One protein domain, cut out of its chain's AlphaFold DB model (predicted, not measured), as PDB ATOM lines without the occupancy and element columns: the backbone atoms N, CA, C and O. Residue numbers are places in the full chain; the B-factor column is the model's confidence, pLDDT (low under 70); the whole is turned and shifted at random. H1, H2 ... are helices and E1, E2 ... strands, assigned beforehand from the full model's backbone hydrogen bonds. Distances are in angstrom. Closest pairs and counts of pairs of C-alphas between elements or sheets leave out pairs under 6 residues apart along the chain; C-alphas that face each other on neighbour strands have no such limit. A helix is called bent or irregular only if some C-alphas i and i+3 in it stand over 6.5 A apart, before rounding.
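What this domain is: This is residues 110 to 259 of the 454 residues of the protein "Hypothetical protein" of Pseudictyota dubia (UniProt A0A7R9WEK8). A small parallel sheet, E1 E2 E3, makes the core of three layers, with helices on both faces: H3 covers one face and H4 crosses E3 on the other. The long helix H6 passes the first residue of E3 and packs on H4, H3 and H1, while H5 begins beside the last residue of E3; H2 packs on H3 and only grazes the sheet. The 150 printed residues, with six named helices and three named strands in the order H1 E1 H2 E2 H3 E3 H4 H5 H6, are mostly helix by their named elements. The whole is compact, with a radius of gyration of the C-alphas of 14.2 A, and rounded, spanning 38 by 35 by 34 A.

How they stand to each other: H1, residues 112 to 119, is only just irregular: C-alphas 114 and 117 are 6.6 A apart; 1 of its 4 O i to N i+4 pairs and 3 of its 5 O i to N i+3 pairs are within hydrogen-bond range. E1, residues 128 to 130, and H2, residues 146 to 154, are near each other. E2, residues 156 to 162, is parallel to E1, with N 158 and O 129 3.0 A apart. H3, residues 170 to 177, touches H1 (closest C-alphas Leu 115 and Ala 177, 4.5 A) at a steep tilt of 47 degrees. H3 also touches H2 (closest C-alphas Tyr 153 and Ile 175, 6.0 A), only just about perpendicular at 70.3 degrees. E3, residues 181 to 185, is parallel to E2, with N 183 and O 159 2.8 A apart. E1, H2, E2 and E2, H3, E3 are strand-helix-strand units, parallel neighbour strands with a helix between, each with a right-handed crossover. H3 lies over E2 and E3 at a height over the sheet of 8.8 A. H4, residues 200 to 207, lies on the opposite face, over E3. H5, residues 215 to 225, is on the sheet; its closest C-alpha pair with E3 is Glu 215 and Leu 185, 6.4 A. H6, residues 240 to 257, touches H4 with residues 243 to 250 alone (closest C-alphas Ala 206 and Tyr 243, 6.1 A), at a shallow tilt of 22 degrees, opposite ways. In H2 to H6 every O i to N i+4 pair is within hydrogen-bond range.

Where its parts are: H1 begins at C-alpha 112 (9.309, -0.564, 39.264) and is 10.6 A long; E1 is 5.6 A, H2 12.4 A, E2 16.5 A, H3 10.7 A, E3 12.5 A, H4 10.6 A and H5 15.3 A. H6, 25.3 A, ends at C-alpha 257 (8.984, -2.624, 28.801).

The domain as a whole: The C-alphas farthest apart, Gln 224 and Glu 256, are 38.9 A apart. The printed part has no cut. The links E1 to H2, E3 to H4 and H5 to H6 are long. Mean pLDDT of the printed part is 94.6; residue 124 is under 70.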
ATOM      1  N   ILE A 110      14.944  -1.065  35.298       96.06
ATOM      2  CA  ILE A 110      14.897  -0.372  36.585       96.06
ATOM      3  C   ILE A 110      13.849  -1.036  37.494       96.06
ATOM      4  O   ILE A 110      12.837  -1.530  36.983       96.06
ATOM      5  N   PRO A 111      14.038  -1.094  38.825       95.19
ATOM      6  CA  PRO A 111      12.980  -1.596  39.689       95.19
ATOM      7  C   PRO A 111      11.754  -0.685  39.593       95.19
ATOM      8  O   PRO A 111      11.866   0.543  39.638       95.19
ATOM      9  N   SER A 112      10.572  -1.290  39.472       93.00
ATOM     10  CA  SER A 112       9.309  -0.564  39.264       93.00
ATOM     11  C   SER A 112       9.038   0.467  40.366       93.00
ATOM     12  O   SER A 112       8.574   1.569  40.079       93.00
ATOM     13  N   GLY A 113       9.434   0.167  41.608       91.25
ATOM     14  CA  GLY A 113       9.319   1.084  42.743       91.25
ATOM     15  C   GLY A 113      10.057   2.418  42.565       91.25
ATOM     16  O   GLY A 113       9.628   3.416  43.135       91.25
ATOM     17  N   ARG A 114      11.115   2.479  41.741       92.06
ATOM     18  CA  ARG A 114      11.840   3.735  41.460       92.06
ATOM     19  C   ARG A 114      11.104   4.624  40.459       92.06
ATOM     20  O   ARG A 114      11.301   5.833  40.469       92.06
ATOM     21  N   LEU A 115      10.216   4.057  39.641       92.19
ATOM     22  CA  LEU A 115       9.384   4.816  38.700       92.19
ATOM     23  C   LEU A 115       8.185   5.493  39.380       92.19
ATOM     24  O   LEU A 115       7.589   6.384  38.781       92.19
ATOM     25  N   GLY A 116       7.855   5.132  40.628       86.44
ATOM     26  CA  GLY A 116       6.719   5.708  41.360       86.44
ATOM     27  C   GLY A 116       6.784   7.233  41.494       86.44
ATOM     28  O   GLY A 116       5.763   7.908  41.415       86.44
ATOM     29  N   ARG A 117       7.991   7.802  41.596       84.81
ATOM     30  CA  ARG A 117       8.188   9.259  41.608       84.81
ATOM     31  C   ARG A 117       7.736   9.909  40.300       84.81
ATOM     32  O   ARG A 117       7.010  10.895  40.325       84.81
ATOM     33  N   ALA A 118       8.157   9.350  39.171       88.62
ATOM     34  CA  ALA A 118       7.801   9.844  37.847       88.62
ATOM     35  C   ALA A 118       6.303   9.691  37.535       88.62
ATOM     36  O   ALA A 118       5.766  10.450  36.736       88.62
ATOM     37  N   GLN A 119       5.602   8.746  38.171       85.56
ATOM     38  CA  GLN A 119       4.147   8.602  38.022       85.56
ATOM     39  C   GLN A 119       3.365   9.774  38.632       85.56
ATOM     40  O   GLN A 119       2.255  10.054  38.189       85.56
ATOM     41  N   HIS A 120       3.956  10.483  39.596       82.50
ATOM     42  CA  HIS A 120       3.424  11.717  40.182       82.50
ATOM     43  C   HIS A 120       4.134  12.958  39.631       82.50
ATOM     44  O   HIS A 120       4.336  13.938  40.345       82.50
ATOM     45  N   PHE A 121       4.571  12.888  38.372       76.56
ATOM     46  CA  PHE A 121       5.250  13.981  37.695       76.56
ATOM     47  C   PHE A 121       4.414  15.265  37.718       76.56
ATOM     48  O   PHE A 121       3.268  15.282  37.276       76.56
ATOM     49  N   ASP A 122       5.042  16.329  38.209       74.81
ATOM     50  CA  ASP A 122       4.508  17.684  38.247       74.81
ATOM     51  C   ASP A 122       5.556  18.634  37.653       74.81
ATOM     52  O   ASP A 122       6.699  18.694  38.127       74.81
ATOM     53  N   THR A 123       5.178  19.359  36.596       73.56
ATOM     54  CA  THR A 123       6.043  20.349  35.941       73.56
ATOM     55  C   THR A 123       6.371  21.534  36.836       73.56
ATOM     56  O   THR A 123       7.393  22.178  36.616       73.56
ATOM     57  N   LEU A 124       5.584  21.794  37.882       67.69
ATOM     58  CA  LEU A 124       5.834  22.887  38.823       67.69
ATOM     59  C   LEU A 124       7.153  22.723  39.597       67.69
ATOM     60  O   LEU A 124       7.677  23.692  40.140       67.69
ATOM     61  N   ASN A 125       7.733  21.519  39.604       78.62
ATOM     62  CA  ASN A 125       9.016  21.237  40.246       78.62
ATOM     63  C   ASN A 125      10.239  21.526  39.351       78.62
ATOM     64  O   ASN A 125      11.376  21.314  39.783       78.62
ATOM     65  N   LYS A 126      10.039  21.984  38.105       92.56
ATOM     66  CA  LYS A 126      11.133  22.324  37.185       92.56
ATOM     67  C   LYS A 126      11.732  23.683  37.542       92.56
ATOM     68  O   LYS A 126      11.092  24.716  37.394       92.56
ATOM     69  N   THR A 127      12.984  23.681  37.989       94.31
ATOM     70  CA  THR A 127      13.728  24.891  38.392       94.31
ATOM     71  C   THR A 127      14.931  25.180  37.495       94.31
ATOM     72  O   THR A 127      15.604  26.197  37.665       94.31
ATOM     73  N   ARG A 128      15.222  24.291  36.539       95.88
ATOM     74  CA  ARG A 128      16.334  24.398  35.587       95.88
ATOM     75  C   ARG A 128      15.968  23.737  34.257       95.88
ATOM     76  O   ARG A 128      15.164  22.811  34.203       95.88
ATOM     77  N   ASP A 129      16.629  24.156  33.188       97.88
ATOM     78  CA  ASP A 129      16.412  23.581  31.853       97.88
ATOM     79  C   ASP A 129      17.092  22.224  31.691       97.88
ATOM     80  O   ASP A 129      16.514  21.271  31.163       97.88
ATOM     81  N   PHE A 130      18.294  22.100  32.250       98.44
ATOM     82  CA  PHE A 130      19.060  20.865  32.271       98.44
ATOM     83  C   PHE A 130      19.494  20.529  33.697       98.44
ATOM     84  O   PHE A 130      19.987  21.387  34.430       98.44
ATOM     85  N   ALA A 131      19.352  19.261  34.081       97.19
ATOM     86  CA  ALA A 131      19.825  18.730  35.353       97.19
ATOM     87  C   ALA A 131      21.312  19.045  35.590       97.19
ATOM     88  O   ALA A 131      22.099  19.187  34.654       97.19
ATOM     89  N   PHE A 132      21.716  19.132  36.859       96.19
ATOM     90  CA  PHE A 132      23.089  19.506  37.224       96.19
ATOM     91  C   PHE A 132      24.151  18.511  36.737       96.19
ATOM     92  O   PHE A 132      25.284  18.884  36.432       96.19
ATOM     93  N   ILE A 133      23.806  17.221  36.725       95.75
ATOM     94  CA  ILE A 133      24.763  16.149  36.458       95.75
ATOM     95  C   ILE A 133      25.157  16.165  34.983       95.75
ATOM     96  O   ILE A 133      24.340  15.897  34.105       95.75
ATOM     97  N   VAL A 134      26.451  16.362  34.731       95.69
ATOM     98  CA  VAL A 134      27.070  16.173  33.419       95.69
ATOM     99  C   VAL A 134      27.845  14.859  33.448       95.69
ATOM    100  O   VAL A 134      28.837  14.733  34.180       95.69
ATOM    101  N   PRO A 135      27.446  13.837  32.670       92.50
ATOM    102  CA  PRO A 135      28.119  12.560  32.768       92.50
ATOM    103  C   PRO A 135      29.593  12.653  32.346       92.50
ATOM    104  O   PRO A 135      29.957  13.342  31.401       92.50
ATOM    105  N   GLY A 136      30.464  11.957  33.076       89.94
ATOM    106  CA  GLY A 136      31.913  12.010  32.846       89.94
ATOM    107  C   GLY A 136      32.629  13.172  33.545       89.94
ATOM    108  O   GLY A 136      33.837  13.076  33.755       89.94
ATOM    109  N   ASN A 137      31.913  14.202  34.010       93.44
ATOM    110  CA  ASN A 137      32.488  15.245  34.856       93.44
ATOM    111  C   ASN A 137      32.283  14.919  36.342       93.44
ATOM    112  O   ASN A 137      31.236  15.211  36.905       93.44
ATOM    113  N   LYS A 138      33.298  14.354  37.011       91.75
ATOM    114  CA  LYS A 138      33.215  13.966  38.435       91.75
ATOM    115  C   LYS A 138      32.792  15.108  39.371       91.75
ATOM    116  O   LYS A 138      32.176  14.827  40.393       91.75
ATOM    117  N   ALA A 139      33.073  16.366  39.022       94.38
ATOM    118  CA  ALA A 139      32.708  17.519  39.844       94.38
ATOM    119  C   ALA A 139      31.187  17.714  39.968       94.38
ATOM    120  O   ALA A 139      30.735  18.299  40.946       94.38
ATOM    121  N   THR A 140      30.389  17.192  39.028       94.19
ATOM    122  CA  THR A 140      28.922  17.298  39.086       94.19
ATOM    123  C   THR A 140      28.262  16.173  39.887       94.19
ATOM    124  O   THR A 140      27.053  16.198  40.100       94.19
ATOM    125  N   TYR A 141      29.018  15.164  40.335       92.25
ATOM    126  CA  TYR A 141      28.504  14.024  41.107       92.25
ATOM    127  C   TYR A 141      28.513  14.354  42.606       92.25
ATOM    128  O   TYR A 141      29.266  13.778  43.393       92.25
ATOM    129  N   ILE A 142      27.700  15.341  42.985       93.75
ATOM    130  CA  ILE A 142      27.705  15.934  44.330       93.75
ATOM    131  C   ILE A 142      26.785  15.219  45.328       93.75
ATOM    132  O   ILE A 142      27.001  15.314  46.535       93.75
ATOM    133  N   TYR A 143      25.784  14.483  44.838       93.38
ATOM    134  CA  TYR A 143      24.758  13.853  45.668       93.38
ATOM    135  C   TYR A 143      25.311  12.693  46.498       93.38
ATOM    136  O   TYR A 143      26.156  11.922  46.039       93.38
ATOM    137  N   LYS A 144      24.831  12.588  47.741       90.88
ATOM    138  CA  LYS A 144      25.259  11.571  48.720       90.88
ATOM    139  C   LYS A 144      24.165  10.572  49.071       90.88
ATOM    140  O   LYS A 144      24.472   9.514  49.606       90.88
ATOM    141  N   THR A 145      22.915  10.894  48.753       91.69
ATOM    142  CA  THR A 145      21.760  10.017  48.954       91.69
ATOM    143  C   THR A 145      21.070   9.770  47.622       91.69
ATOM    144  O   THR A 145      21.093  10.633  46.742       91.69
ATOM    145  N   GLU A 146      20.425   8.614  47.486       91.25
ATOM    146  CA  GLU A 146      19.633   8.298  46.296       91.25
ATOM    147  C   GLU A 146      18.519   9.336  46.095       91.25
ATOM    148  O   GLU A 146      18.337   9.858  45.001       91.25
ATOM    149  N   GLU A 147      17.822   9.713  47.166       91.94
ATOM    150  CA  GLU A 147      16.749  10.703  47.097       91.94
ATOM    151  C   GLU A 147      17.224  12.048  46.529       91.94
ATOM    152  O   GLU A 147      16.599  12.572  45.605       91.94
ATOM    153  N   SER A 148      18.355  12.576  47.020       93.88
ATOM    154  CA  SER A 148      18.926  13.831  46.511       93.88
ATOM    155  C   SER A 148      19.419  13.702  45.068       93.88
ATOM    156  O   SER A 148      19.274  14.643  44.292       93.88
ATOM    157  N   TYR A 149      19.933  12.531  44.680       94.88
ATOM    158  CA  TYR A 149      20.333  12.234  43.304       94.88
ATOM    159  C   TYR A 149      19.157  12.295  42.329       94.88
ATOM    160  O   TYR A 149      19.240  12.978  41.307       94.88
ATOM    161  N   TYR A 150      18.043  11.639  42.660       94.56
ATOM    162  CA  TYR A 150      16.838  11.713  41.839       94.56
ATOM    163  C   TYR A 150      16.201  13.113  41.880       94.56
ATOM    164  O   TYR A 150      15.702  13.565  40.853       94.56
ATOM    165  N   ASN A 151      16.243  13.830  43.016       93.50
ATOM    166  CA  ASN A 151      15.746  15.216  43.092       93.50
ATOM    167  C   ASN A 151      16.550  16.134  42.155       93.50
ATOM    168  O   ASN A 151      15.993  16.949  41.426       93.50
ATOM    169  N   GLY A 152      17.866  15.935  42.087       94.38
ATOM    170  CA  GLY A 152      18.738  16.691  41.194       94.38
ATOM    171  C   GLY A 152      18.396  16.562  39.709       94.38
ATOM    172  O   GLY A 152      18.540  17.525  38.955       94.38
ATOM    173  N   TYR A 153      17.942  15.383  39.275       96.06
ATOM    174  CA  TYR A 153      17.407  15.218  37.924       96.06
ATOM    175  C   TYR A 153      15.994  15.785  37.785       96.06
ATOM    176  O   TYR A 153      15.699  16.368  36.745       96.06
ATOM    177  N   SER A 154      15.135  15.643  38.802       95.00
ATOM    178  CA  SER A 154      13.735  16.079  38.724       95.00
ATOM    179  C   SER A 154      13.589  17.585  38.538       95.00
ATOM    180  O   SER A 154      12.635  18.019  37.900       95.00
ATOM    181  N   GLU A 155      14.549  18.366  39.036       95.00
ATOM    182  CA  GLU A 155      14.622  19.817  38.847       95.00
ATOM    183  C   GLU A 155      14.752  20.233  37.368       95.00
ATOM    184  O   GLU A 155      14.362  21.342  37.014       95.00
ATOM    185  N   GLY A 156      15.312  19.372  36.506       96.31
ATOM    186  CA  GLY A 156      15.563  19.664  35.093       96.31
ATOM    187  C   GLY A 156      14.455  19.210  34.156       96.31
ATOM    188  O   GLY A 156      13.910  18.121  34.336       96.31
ATOM    189  N   TRP A 157      14.157  19.989  33.112       97.88
ATOM    190  CA  TRP A 157      13.378  19.483  31.972       97.88
ATOM    191  C   TRP A 157      14.126  18.317  31.320       97.88
ATOM    192  O   TRP A 157      13.582  17.233  31.136       97.88
ATOM    193  N   PHE A 158      15.427  18.478  31.093       98.62
ATOM    194  CA  PHE A 158      16.255  17.420  30.534       98.62
ATOM    195  C   PHE A 158      17.373  16.961  31.470       98.62
ATOM    196  O   PHE A 158      17.989  17.753  32.177       98.62
ATOM    197  N   GLY A 159      17.705  15.671  31.432       98.44
ATOM    198  CA  GLY A 159      18.931  15.131  32.031       98.44
ATOM    199  C   GLY A 159      19.937  14.753  30.949       98.44
ATOM    200  O   GLY A 159      19.601  13.979  30.056       98.44
ATOM    201  N   ILE A 160      21.174  15.253  31.003       98.44
ATOM    202  CA  ILE A 160      22.173  14.911  29.978       98.44
ATOM    203  C   ILE A 160      22.609  13.455  30.140       98.44
ATOM    204  O   ILE A 160      23.032  13.017  31.213       98.44
ATOM    205  N   THR A 161      22.567  12.705  29.043       97.75
ATOM    206  CA  THR A 161      23.095  11.347  28.970       97.75
ATOM    207  C   THR A 161      23.797  11.105  27.640       97.75
ATOM    208  O   THR A 161      23.627  11.852  26.682       97.75
ATOM    209  N   PHE A 162      24.637  10.079  27.587       95.38
ATOM    210  CA  PHE A 162      25.323   9.657  26.370       95.38
ATOM    211  C   PHE A 162      25.893   8.252  26.555       95.38
ATOM    212  O   PHE A 162      25.924   7.711  27.666       95.38
ATOM    213  N   LYS A 163      26.383   7.685  25.455       92.31
ATOM    214  CA  LYS A 163      27.101   6.412  25.440       92.31
ATOM    215  C   LYS A 163      28.341   6.447  26.350       92.31
ATOM    216  O   LYS A 163      29.263   7.216  26.096       92.31
ATOM    217  N   LYS A 164      28.426   5.576  27.360       87.12
ATOM    218  CA  LYS A 164      29.671   5.361  28.124       87.12
ATOM    219  C   LYS A 164      30.476   4.209  27.519       87.12
ATOM    220  O   LYS A 164      30.946   4.316  26.390       87.12
ATOM    221  N   ALA A 165      30.648   3.121  28.267       83.69
ATOM    222  CA  ALA A 165      31.230   1.893  27.746       83.69
ATOM    223  C   ALA A 165      30.291   1.276  26.692       83.69
ATOM    224  O   ALA A 165      30.748   0.878  25.620       83.69
ATOM    225  N   GLY A 166      28.985   1.364  26.951       89.00
ATOM    226  CA  GLY A 166      27.900   1.037  26.036       89.00
ATOM    227  C   GLY A 166      26.889   2.176  25.834       89.00
ATOM    228  O   GLY A 166      26.924   3.200  26.527       89.00
ATOM    229  N   PHE A 167      26.007   2.015  24.849       92.62
ATOM    230  CA  PHE A 167      24.810   2.825  24.631       92.62
ATOM    231  C   PHE A 167      23.721   2.554  25.664       92.62
ATOM    232  O   PHE A 167      22.999   3.490  25.994       92.62
ATOM    233  N   ASP A 168      23.609   1.336  26.198       93.00
ATOM    234  CA  ASP A 168      22.649   1.043  27.264       93.00
ATOM    235  C   ASP A 168      23.250   1.338  28.640       93.00
ATOM    236  O   ASP A 168      24.150   0.641  29.110       93.00
ATOM    237  N   CYS A 169      22.798   2.423  29.269       91.75
ATOM    238  CA  CYS A 169      23.315   2.924  30.537       91.75
ATOM    239  C   CYS A 169      22.176   3.128  31.534       91.75
ATOM    240  O   CYS A 169      21.153   3.715  31.189       91.75
ATOM    241  N   MET A 170      22.408   2.791  32.808       93.19
ATOM    242  CA  MET A 170      21.367   2.954  33.831       93.19
ATOM    243  C   MET A 170      20.855   4.385  34.008       93.19
ATOM    244  O   MET A 170      19.678   4.592  34.287       93.19
ATOM    245  N   ARG A 171      21.707   5.377  33.733       95.12
ATOM    246  CA  ARG A 171      21.342   6.796  33.793       95.12
ATOM    247  C   ARG A 171      20.115   7.145  32.953       95.12
ATOM    248  O   ARG A 171      19.358   8.020  33.350       95.12
ATOM    249  N   HIS A 172      19.914   6.486  31.813       97.06
ATOM    250  CA  HIS A 172      18.768   6.773  30.945       97.06
ATOM    251  C   HIS A 172      17.454   6.547  31.691       97.06
ATOM    252  O   HIS A 172      16.564   7.390  31.652       97.06
ATOM    253  N   TYR A 173      17.376   5.437  32.421       96.94
ATOM    254  CA  TYR A 173      16.213   5.056  33.213       96.94
ATOM    255  C   TYR A 173      16.104   5.893  34.489       96.94
ATOM    256  O   TYR A 173      15.000   6.255  34.874       96.94
ATOM    257  N   GLU A 174      17.231   6.247  35.116       96.75
ATOM    258  CA  GLU A 174      17.263   7.115  36.304       96.75
ATOM    259  C   GLU A 174      16.718   8.516  36.011       96.75
ATOM    260  O   GLU A 174      15.949   9.050  36.805       96.75
ATOM    261  N   ILE A 175      17.059   9.090  34.852       97.75
ATOM    262  CA  ILE A 175      16.525  10.384  34.403       97.75
ATOM    263  C   ILE A 175      15.002  10.300  34.220       97.75
ATOM    264  O   ILE A 175      14.280  11.158  34.724       97.75
ATOM    265  N   ILE A 176      14.510   9.239  33.567       97.94
ATOM    266  CA  ILE A 176      13.066   9.023  33.368       97.94
ATOM    267  C   ILE A 176      12.358   8.847  34.716       97.94
ATOM    268  O   ILE A 176      11.353   9.502  34.973       97.94
ATOM    269  N   ALA A 177      12.904   8.012  35.603       96.12
ATOM    270  CA  ALA A 177      12.369   7.764  36.941       96.12
ATOM    271  C   ALA A 177      12.406   9.000  37.857       96.12
ATOM    272  O   ALA A 177      11.578   9.122  38.759       96.12
ATOM    273  N   ALA A 178      13.309   9.946  37.600       95.81
ATOM    274  CA  ALA A 178      13.326  11.245  38.260       95.81
ATOM    275  C   ALA A 178      12.264  12.223  37.734       95.81
ATOM    276  O   ALA A 178      12.078  13.279  38.329       95.81
ATOM    277  N   GLY A 179      11.565  11.910  36.642       96.00
ATOM    278  CA  GLY A 179      10.598  12.827  36.045       96.00
ATOM    279  C   GLY A 179      11.192  13.775  35.003       96.00
ATOM    280  O   GLY A 179      10.662  14.863  34.813       96.00
ATOM    281  N   ALA A 180      12.309  13.437  34.362       97.19
ATOM    282  CA  ALA A 180      12.914  14.241  33.296       97.19
ATOM    283  C   ALA A 180      13.066  13.420  32.006       97.19
ATOM    284  O   ALA A 180      13.086  12.188  32.043       97.19
ATOM    285  N   ILE A 181      13.188  14.083  30.851       98.56
ATOM    286  CA  ILE A 181      13.510  13.396  29.594       98.56
ATOM    287  C   ILE A 181      15.039  13.324  29.421       98.56
ATOM    288  O   ILE A 181      15.739  14.322  29.616       98.56
ATOM    289  N   PRO A 182      15.610  12.169  29.038       98.62
ATOM    290  CA  PRO A 182      17.024  12.090  28.691       98.62
ATOM    291  C   PRO A 182      17.356  12.961  27.474       98.62
ATOM    292  O   PRO A 182      16.807  12.761  26.400       98.62
ATOM    293  N   TYR A 183      18.309  13.881  27.598       98.75
ATOM    294  CA  TYR A 183      18.942  14.526  26.449       98.75
ATOM    295  C   TYR A 183      20.150  13.690  26.033       98.75
ATOM    296  O   TYR A 183      21.206  13.733  26.672       98.75
ATOM    297  N   PHE A 184      19.966  12.861  25.007       98.31
ATOM    298  CA  PHE A 184      20.893  11.790  24.657       98.31
ATOM    299  C   PHE A 184      21.868  12.241  23.564       98.31
ATOM    300  O   PHE A 184      21.563  12.192  22.376       98.31
ATOM    301  N   LEU A 185      23.092  12.610  23.951       97.81
ATOM    302  CA  LEU A 185      24.133  12.977  22.987       97.81
ATOM    303  C   LEU A 185      24.565  11.746  22.174       97.81
ATOM    304  O   LEU A 185      25.030  10.755  22.751       97.81
ATOM    305  N   GLY A 186      24.455  11.820  20.846       96.44
ATOM    306  CA  GLY A 186      24.737  10.703  19.941       96.44
ATOM    307  C   GLY A 186      23.575   9.716  19.812       96.44
ATOM    308  O   GLY A 186      23.799   8.538  19.539       96.44
ATOM    309  N   ILE A 187      22.328  10.161  20.016       96.69
ATOM    310  CA  ILE A 187      21.131   9.310  19.864       96.69
ATOM    311  C   ILE A 187      20.989   8.717  18.451       96.69
ATOM    312  O   ILE A 187      20.404   7.651  18.271       96.69
ATOM    313  N   ASN A 188      21.541   9.387  17.440       94.75
ATOM    314  CA  ASN A 188      21.524   8.913  16.055       94.75
ATOM    315  C   ASN A 188      22.618   7.873  15.762       94.75
ATOM    316  O   ASN A 188      22.551   7.203  14.736       94.75
ATOM    317  N   ASP A 189      23.576   7.693  16.675       93.81
ATOM    318  CA  ASP A 189      24.667   6.724  16.539       93.81
ATOM    319  C   ASP A 189      24.329   5.361  17.169       93.81
ATOM    320  O   ASP A 189      25.161   4.448  17.152       93.81
ATOM    321  N   ILE A 190      23.136   5.218  17.763       92.00
ATOM    322  CA  ILE A 190      22.694   3.987  18.428       92.00
ATOM    323  C   ILE A 190      22.564   2.868  17.377       92.00
ATOM    324  O   ILE A 190      21.758   2.992  16.452       92.00
ATOM    325  N   PRO A 191      23.303   1.750  17.510       88.56
ATOM    326  CA  PRO A 191      23.172   0.624  16.599       88.56
ATOM    327  C   PRO A 191      21.774   0.007  16.672       88.56
ATOM    328  O   PRO A 191      21.170  -0.081  17.743       88.56
ATOM    329  N   SER A 192      21.299  -0.519  15.542       85.75
ATOM    330  CA  SER A 192      20.114  -1.384  15.495       85.75
ATOM    331  C   SER A 192      20.192  -2.481  16.559       85.75
ATOM    332  O   SER A 192      21.280  -2.998  16.800       85.75
ATOM    333  N   ASN A 193      19.060  -2.891  17.137       85.50
ATOM    334  CA  ASN A 193      18.978  -3.946  18.163       85.50
ATOM    335  C   ASN A 193      19.726  -3.648  19.478       85.50
ATOM    336  O   ASN A 193      19.919  -4.549  20.286       85.50
ATOM    337  N   THR A 194      20.129  -2.400  19.715       90.00
ATOM    338  CA  THR A 194      20.615  -1.929  21.023       90.00
ATOM    339  C   THR A 194      19.491  -1.176  21.736       90.00
ATOM    340  O   THR A 194      18.589  -0.668  21.071       90.00
ATOM    341  N   LEU A 195      19.529  -1.095  23.075       93.62
ATOM    342  CA  LEU A 195      18.502  -0.407  23.876       93.62
ATOM    343  C   LEU A 195      17.091  -1.001  23.672       93.62
ATOM    344  O   LEU A 195      16.109  -0.287  23.463       93.62
ATOM    345  N   GLN A 196      16.987  -2.333  23.725       94.69
ATOM    346  CA  GLN A 196      15.737  -3.068  23.504       94.69
ATOM    347  C   GLN A 196      14.578  -2.531  24.363       94.69
ATOM    348  O   GLN A 196      14.580  -2.625  25.588       94.69
ATOM    349  N   GLY A 197      13.553  -1.991  23.702       95.12
ATOM    350  CA  GLY A 197      12.356  -1.450  24.351       95.12
ATOM    351  C   GLY A 197      12.470   0.000  24.836       95.12
ATOM    352  O   GLY A 197      11.453   0.553  25.255       95.12
ATOM    353  N   PHE A 198      13.640   0.640  24.752       97.50
ATOM    354  CA  PHE A 198      13.811   2.053  25.099       97.50
ATOM    355  C   PHE A 198      13.108   2.971  24.074       97.50
ATOM    356  O   PHE A 198      13.184   2.702  22.872       97.50
ATOM    357  N   PRO A 199      12.430   4.056  24.495       97.38
ATOM    358  CA  PRO A 199      11.662   4.934  23.605       97.38
ATOM    359  C   PRO A 199      12.550   5.938  22.838       97.38
ATOM    360  O   PRO A 199      12.392   7.151  22.971       97.38
ATOM    361  N   ILE A 200      13.485   5.438  22.017       97.56
ATOM    362  CA  ILE A 200      14.472   6.254  21.278       97.56
ATOM    363  C   ILE A 200      13.789   7.367  20.469       97.56
ATOM    364  O   ILE A 200      14.196   8.523  20.546       97.56
ATOM    365  N   ASP A 201      12.734   7.041  19.719       97.94
ATOM    366  CA  ASP A 201      12.087   8.008  18.826       97.94
ATOM    367  C   ASP A 201      11.357   9.119  19.585       97.94
ATOM    368  O   ASP A 201      11.373  10.267  19.147       97.94
ATOM    369  N   MET A 202      10.755   8.808  20.734       98.56
ATOM    370  CA  MET A 202      10.077   9.806  21.570       98.56
ATOM    371  C   MET A 202      11.090  10.724  22.255       98.56
ATOM    372  O   MET A 202      10.896  11.936  22.294       98.56
ATOM    373  N   VAL A 203      12.206  10.162  22.734       98.62
ATOM    374  CA  VAL A 203      13.320  10.945  23.284       98.62
ATOM    375  C   VAL A 203      13.899  11.872  22.212       98.62
ATOM    376  O   VAL A 203      14.079  13.062  22.458       98.62
ATOM    377  N   ARG A 204      14.109  11.363  20.990       98.50
ATOM    378  CA  ARG A 204      14.573  12.170  19.853       98.50
ATOM    379  C   ARG A 204      13.589  13.289  19.512       98.50
ATOM    380  O   ARG A 204      14.018  14.398  19.218       98.50
ATOM    381  N   GLN A 205      12.284  13.022  19.542       98.56
ATOM    382  CA  GLN A 205      11.266  14.054  19.324       98.56
ATOM    383  C   GLN A 205      11.333  15.148  20.392       98.56
ATOM    384  O   GLN A 205      11.319  16.323  20.045       98.56
ATOM    385  N   ALA A 206      11.480  14.779  21.666       98.69
ATOM    386  CA  ALA A 206      11.582  15.739  22.762       98.69
ATOM    387  C   ALA A 206      12.828  16.634  22.646       98.69
ATOM    388  O   ALA A 206      12.739  17.839  22.855       98.69
ATOM    389  N   MET A 207      13.971  16.064  22.249       98.56
ATOM    390  CA  MET A 207      15.211  16.817  22.001       98.56
ATOM    391  C   MET A 207      15.096  17.826  20.847       98.56
ATOM    392  O   MET A 207      15.884  18.760  20.788       98.56
ATOM    393  N   ASN A 208      14.147  17.623  19.928       98.50
ATOM    394  CA  ASN A 208      13.930  18.467  18.751       98.50
ATOM    395  C   ASN A 208      12.720  19.407  18.899       98.50
ATOM    396  O   ASN A 208      12.286  19.994  17.907       98.50
ATOM    397  N   LEU A 209      12.142  19.533  20.099       98.69
ATOM    398  CA  LEU A 209      11.082  20.514  20.333       98.69
ATOM    399  C   LEU A 209      11.612  21.939  20.101       98.69
ATOM    400  O   LEU A 209      12.773  22.213  20.417       98.69
ATOM    401  N   PRO A 210      10.784  22.864  19.578       98.50
ATOM    402  CA  PRO A 210      11.203  24.247  19.398       98.50
ATOM    403  C   PRO A 210      11.730  24.844  20.708       98.50
ATOM    404  O   PRO A 210      11.207  24.577  21.784       98.50
ATOM    405  N   GLY A 211      12.807  25.619  20.620       98.44
ATOM    406  CA  GLY A 211      13.455  26.243  21.774       98.44
ATOM    407  C   GLY A 211      14.407  25.345  22.561       98.44
ATOM    408  O   GLY A 211      15.224  25.874  23.312       98.44
ATOM    409  N   VAL A 212      14.381  24.025  22.367       98.69
ATOM    410  CA  VAL A 212      15.401  23.136  22.932       98.69
ATOM    411  C   VAL A 212      16.714  23.313  22.148       98.69
ATOM    412  O   VAL A 212      16.683  23.260  20.915       98.69
ATOM    413  N   PRO A 213      17.871  23.510  22.815       98.50
ATOM    414  CA  PRO A 213      19.159  23.600  22.132       98.50
ATOM    415  C   PRO A 213      19.456  22.344  21.315       98.50
ATOM    416  O   PRO A 213      19.169  21.225  21.745       98.50
ATOM    417  N   THR A 214      20.092  22.516  20.162       98.38
ATOM    418  CA  THR A 214      20.569  21.418  19.316       98.38
ATOM    419  C   THR A 214      21.709  20.652  19.984       98.38
ATOM    420  O   THR A 214      22.438  21.177  20.829       98.38
ATOM    421  N   GLU A 215      21.934  19.402  19.562       97.81
ATOM    422  CA  GLU A 215      23.004  18.580  20.141       97.81
ATOM    423  C   GLU A 215      24.380  19.253  19.996       97.81
ATOM    424  O   GLU A 215      25.223  19.168  20.891       97.81
ATOM    425  N   GLN A 216      24.604  19.956  18.881       97.94
ATOM    426  CA  GLN A 216      25.835  20.696  18.638       97.94
ATOM    427  C   GLN A 216      26.024  21.832  19.651       97.94
ATOM    428  O   GLN A 216      27.115  21.954  20.208       97.94
ATOM    429  N   GLU A 217      24.985  22.621  19.923       98.31
ATOM    430  CA  GLU A 217      25.029  23.709  20.909       98.31
ATOM    431  C   GLU A 217      25.277  23.166  22.318       98.31
ATOM    432  O   GLU A 217      26.165  23.656  23.018       98.31
ATOM    433  N   VAL A 218      24.584  22.087  22.708       98.31
ATOM    434  CA  VAL A 218      24.821  21.417  23.996       98.31
ATOM    435  C   VAL A 218      26.272  20.941  24.101       98.31
ATOM    436  O   VAL A 218      26.937  21.181  25.109       98.31
ATOM    437  N   ARG A 219      26.812  20.294  23.060       97.56
ATOM    438  CA  ARG A 219      28.209  19.826  23.050       97.56
ATOM    439  C   ARG A 219      29.204  20.976  23.151       97.56
ATOM    440  O   ARG A 219      30.157  20.865  23.922       97.56
ATOM    441  N   GLN A 220      29.000  22.054  22.397       97.88
ATOM    442  CA  GLN A 220      29.859  23.240  22.442       97.88
ATOM    443  C   GLN A 220      29.840  23.874  23.837       97.88
ATOM    444  O   GLN A 220      30.905  24.124  24.406       97.88
ATOM    445  N   HIS A 221      28.654  24.030  24.429       98.00
ATOM    446  CA  HIS A 221      28.497  24.545  25.785       98.00
ATOM    447  C   HIS A 221      29.244  23.679  26.810       98.00
ATOM    448  O   HIS A 221      30.053  24.183  27.589       98.00
ATOM    449  N   LEU A 222      29.047  22.355  26.781       96.69
ATOM    450  CA  LEU A 222      29.719  21.439  27.708       96.69
ATOM    451  C   LEU A 222      31.242  21.404  27.520       96.69
ATOM    452  O   LEU A 222      31.971  21.218  28.492       96.69
ATOM    453  N   GLN A 223      31.747  21.590  26.299       95.56
ATOM    454  CA  GLN A 223      33.188  21.691  26.047       95.56
ATOM    455  C   GLN A 223      33.788  22.966  26.652       95.56
ATOM    456  O   GLN A 223      34.886  22.916  27.209       95.56
ATOM    457  N   GLN A 224      33.071  24.087  26.565       95.50
ATOM    458  CA  GLN A 224      33.527  25.389  27.053       95.50
ATOM    459  C   GLN A 224      33.383  25.524  28.576       95.50
ATOM    460  O   GLN A 224      34.327  25.927  29.254       95.50
ATOM    461  N   HIS A 225      32.227  25.144  29.124       93.31
ATOM    462  CA  HIS A 225      31.854  25.424  30.514       93.31
ATOM    463  C   HIS A 225      31.923  24.204  31.438       93.31
ATOM    464  O   HIS A 225      31.986  24.367  32.654       93.31
ATOM    465  N   LYS A 226      31.931  22.980  30.886       92.50
ATOM    466  CA  LYS A 226      31.948  21.693  31.619       92.50
ATOM    467  C   LYS A 226      30.748  21.440  32.548       92.50
ATOM    468  O   LYS A 226      30.710  20.400  33.205       92.50
ATOM    469  N   MET A 227      29.782  22.351  32.592       94.88
ATOM    470  CA  MET A 227      28.601  22.367  33.463       94.88
ATOM    471  C   MET A 227      27.361  22.688  32.618       94.88
ATOM    472  O   MET A 227      27.506  23.055  31.457       94.88
ATOM    473  N   THR A 228      26.158  22.568  33.185       95.62
ATOM    474  CA  THR A 228      24.900  22.944  32.505       95.62
ATOM    475  C   THR A 228      24.458  24.385  32.768       95.62
ATOM    476  O   THR A 228      23.481  24.845  32.186       95.62
ATOM    477  N   ASN A 229      25.152  25.123  33.641       93.62
ATOM    478  CA  ASN A 229      24.823  26.515  33.946       93.62
ATOM    479  C   ASN A 229      24.895  27.398  32.691       93.62
ATOM    480  O   ASN A 229      25.966  27.576  32.118       93.62
ATOM    481  N   GLY A 230      23.763  27.998  32.318       93.56
ATOM    482  CA  GLY A 230      23.644  28.841  31.127       93.56
ATOM    483  C   GLY A 230      23.282  28.080  29.849       93.56
ATOM    484  O   GLY A 230      23.146  28.706  28.802       93.56
ATOM    485  N   LEU A 231      23.112  26.756  29.917       96.38
ATOM    486  CA  LEU A 231      22.469  25.988  28.859       96.38
ATOM    487  C   LEU A 231      20.954  26.071  29.058       96.38
ATOM    488  O   LEU A 231      20.411  25.397  29.932       96.38
ATOM    489  N   ASN A 232      20.298  26.912  28.261       97.81
ATOM    490  CA  ASN A 232      18.900  27.273  28.474       97.81
ATOM    491  C   ASN A 232      18.012  26.841  27.305       97.81
ATOM    492  O   ASN A 232      18.438  26.860  26.151       97.81
ATOM    493  N   ILE A 233      16.765  26.506  27.615       98.25
ATOM    494  CA  ILE A 233      15.677  26.332  26.657       98.25
ATOM    495  C   ILE A 233      15.075  27.710  26.376       98.25
ATOM    496  O   ILE A 233      14.863  28.519  27.281       98.25
ATOM    497  N   ASN A 234      14.776  27.998  25.111       98.31
ATOM    498  CA  ASN A 234      14.007  29.183  24.760       98.31
ATOM    499  C   ASN A 234      12.515  28.953  25.045       98.31
ATOM    500  O   ASN A 234      11.750  28.550  24.167       98.31
ATOM    501  N   HIS A 235      12.107  29.279  26.272       97.12
ATOM    502  CA  HIS A 235      10.732  29.134  26.762       97.12
ATOM    503  C   HIS A 235       9.683  29.962  26.012       97.12
ATOM    504  O   HIS A 235       8.499  29.677  26.117       97.12
ATOM    505  N   THR A 236      10.079  30.950  25.200       98.12
ATOM    506  CA  THR A 236       9.108  31.715  24.389       98.12
ATOM    507  C   THR A 236       8.483  30.891  23.265       98.12
ATOM    508  O   THR A 236       7.398  31.221  22.792       98.12
ATOM    509  N   ILE A 237       9.165  29.827  22.835       98.19
ATOM    510  CA  ILE A 237       8.725  28.934  21.757       98.19
ATOM    511  C   ILE A 237       8.664  27.465  22.192       98.19
ATOM    512  O   ILE A 237       8.251  26.621  21.403       98.19
ATOM    513  N   PHE A 238       9.083  27.151  23.419       98.19
ATOM    514  CA  PHE A 238       9.070  25.793  23.946       98.19
ATOM    515  C   PHE A 238       7.646  25.325  24.230       98.19
ATOM    516  O   PHE A 238       6.905  25.938  24.992       98.19
ATOM    517  N   ASP A 239       7.267  24.211  23.610       97.31
ATOM    518  CA  ASP A 239       5.955  23.603  23.807       97.31
ATOM    519  C   ASP A 239       5.989  22.651  25.012       97.31
ATOM    520  O   ASP A 239       6.241  21.446  24.885       97.31
ATOM    521  N   GLU A 240       5.736  23.206  26.199       96.25
ATOM    522  CA  GLU A 240       5.672  22.447  27.454       96.25
ATOM    523  C   GLU A 240       4.604  21.345  27.418       96.25
ATOM    524  O   GLU A 240       4.822  20.240  27.921       96.25
ATOM    525  N   ASN A 241       3.458  21.600  26.776       96.25
ATOM    526  CA  ASN A 241       2.390  20.609  26.655       96.25
ATOM    527  C   ASN A 241       2.865  19.405  25.843       96.25
ATOM    528  O   ASN A 241       2.638  18.255  26.235       96.25
ATOM    529  N   LYS A 242       3.564  19.652  24.733       97.94
ATOM    530  CA  LYS A 242       4.130  18.582  23.916       97.94
ATOM    531  C   LYS A 242       5.248  17.838  24.637       97.94
ATOM    532  O   LYS A 242       5.296  16.608  24.542       97.94
ATOM    533  N   TYR A 243       6.104  18.541  25.379       97.81
ATOM    534  CA  TYR A 243       7.098  17.908  26.246       97.81
ATOM    535  C   TYR A 243       6.421  16.951  27.241       97.81
ATOM    536  O   TYR A 243       6.809  15.786  27.322       97.81
ATOM    537  N   ASN A 244       5.368  17.394  27.932       96.56
ATOM    538  CA  ASN A 244       4.664  16.585  28.932       96.56
ATOM    539  C   ASN A 244       4.015  15.345  28.314       96.56
ATOM    540  O   ASN A 244       4.133  14.243  28.850       96.56
ATOM    541  N   GLN A 245       3.388  15.494  27.144       97.12
ATOM    542  CA  GLN A 245       2.850  14.360  26.390       97.12
ATOM    543  C   GLN A 245       3.939  13.332  26.061       97.12
ATOM    544  O   GLN A 245       3.748  12.135  26.284       97.12
ATOM    545  N   LEU A 246       5.089  13.784  25.553       98.38
ATOM    546  CA  LEU A 246       6.217  12.905  25.238       98.38
ATOM    547  C   LEU A 246       6.780  12.239  26.495       98.38
ATOM    548  O   LEU A 246       7.048  11.040  26.466       98.38
ATOM    549  N   PHE A 247       6.903  12.975  27.599       97.81
ATOM    550  CA  PHE A 247       7.348  12.429  28.874       97.81
ATOM    551  C   PHE A 247       6.429  11.295  29.350       97.81
ATOM    552  O   PHE A 247       6.921  10.215  29.677       97.81
ATOM    553  N   HIS A 248       5.106  11.480  29.317       97.12
ATOM    554  CA  HIS A 248       4.161  10.429  29.707       97.12
ATOM    555  C   HIS A 248       4.233   9.198  28.795       97.12
ATOM    556  O   HIS A 248       4.191   8.071  29.290       97.12
ATOM    557  N   LEU A 249       4.398   9.380  27.480       97.81
ATOM    558  CA  LEU A 249       4.589   8.261  26.548       97.81
ATOM    559  C   LEU A 249       5.887   7.490  26.845       97.81
ATOM    560  O   LEU A 249       5.880   6.259  26.904       97.81
ATOM    561  N   ILE A 250       6.984   8.212  27.099       98.50
ATOM    562  CA  ILE A 250       8.284   7.646  27.487       98.50
ATOM    563  C   ILE A 250       8.166   6.871  28.804       98.50
ATOM    564  O   ILE A 250       8.658   5.742  28.906       98.50
ATOM    565  N   LEU A 251       7.508   7.454  29.807       97.69
ATOM    566  CA  LEU A 251       7.314   6.842  31.115       97.69
ATOM    567  C   LEU A 251       6.459   5.575  31.020       97.69
ATOM    568  O   LEU A 251       6.854   4.542  31.558       97.69
ATOM    569  N   ASN A 252       5.338   5.620  30.296       97.31
ATOM    570  CA  ASN A 252       4.467   4.461  30.102       97.31
ATOM    571  C   ASN A 252       5.212   3.319  29.408       97.31
ATOM    572  O   ASN A 252       5.208   2.192  29.899       97.31
ATOM    573  N   GLN A 253       5.956   3.612  28.337       97.88
ATOM    574  CA  GLN A 253       6.778   2.599  27.679       97.88
ATOM    575  C   GLN A 253       7.865   2.037  28.614       97.88
ATOM    576  O   GLN A 253       8.171   0.844  28.564       97.88
ATOM    577  N   THR A 254       8.431   2.868  29.490       97.44
ATOM    578  CA  THR A 254       9.421   2.438  30.490       97.44
ATOM    579  C   THR A 254       8.796   1.504  31.532       97.44
ATOM    580  O   THR A 254       9.363   0.452  31.821       97.44
ATOM    581  N   LEU A 255       7.605   1.829  32.043       96.50
ATOM    582  CA  LEU A 255       6.839   0.981  32.963       96.50
ATOM    583  C   LEU A 255       6.480  -0.370  32.328       96.50
ATOM    584  O   LEU A 255       6.635  -1.419  32.954       96.50
ATOM    585  N   GLU A 256       6.052  -0.359  31.068       96.88
ATOM    586  CA  GLU A 256       5.653  -1.571  30.353       96.88
ATOM    587  C   GLU A 256       6.841  -2.460  29.998       96.88
ATOM    588  O   GLU A 256       6.779  -3.681  30.156       96.88
ATOM    589  N   LYS A 257       7.933  -1.871  29.500       97.88
ATOM    590  CA  LYS A 257       8.984  -2.624  28.801       97.88
ATOM    591  C   LYS A 257      10.332  -2.609  29.492       97.88
ATOM    592  O   LYS A 257      11.154  -3.437  29.123       97.88
ATOM    593  N   LEU A 258      10.594  -1.714  30.442       97.56
ATOM    594  CA  LEU A 258      11.938  -1.457  30.986       97.56
ATOM    595  C   LEU A 258      12.014  -1.605  32.511       97.56
ATOM    596  O   LEU A 258      12.976  -1.155  33.129       97.56
ATOM    597  N   THR A 259      11.037  -2.275  33.123       97.69
ATOM    598  CA  THR A 259      11.160  -2.721  34.516       97.69
ATOM    599  C   THR A 259      11.911  -4.048  34.614       97.69
ATOM    600  O   THR A 259      11.979  -4.806  33.641       97.69
TER     601      THR A 259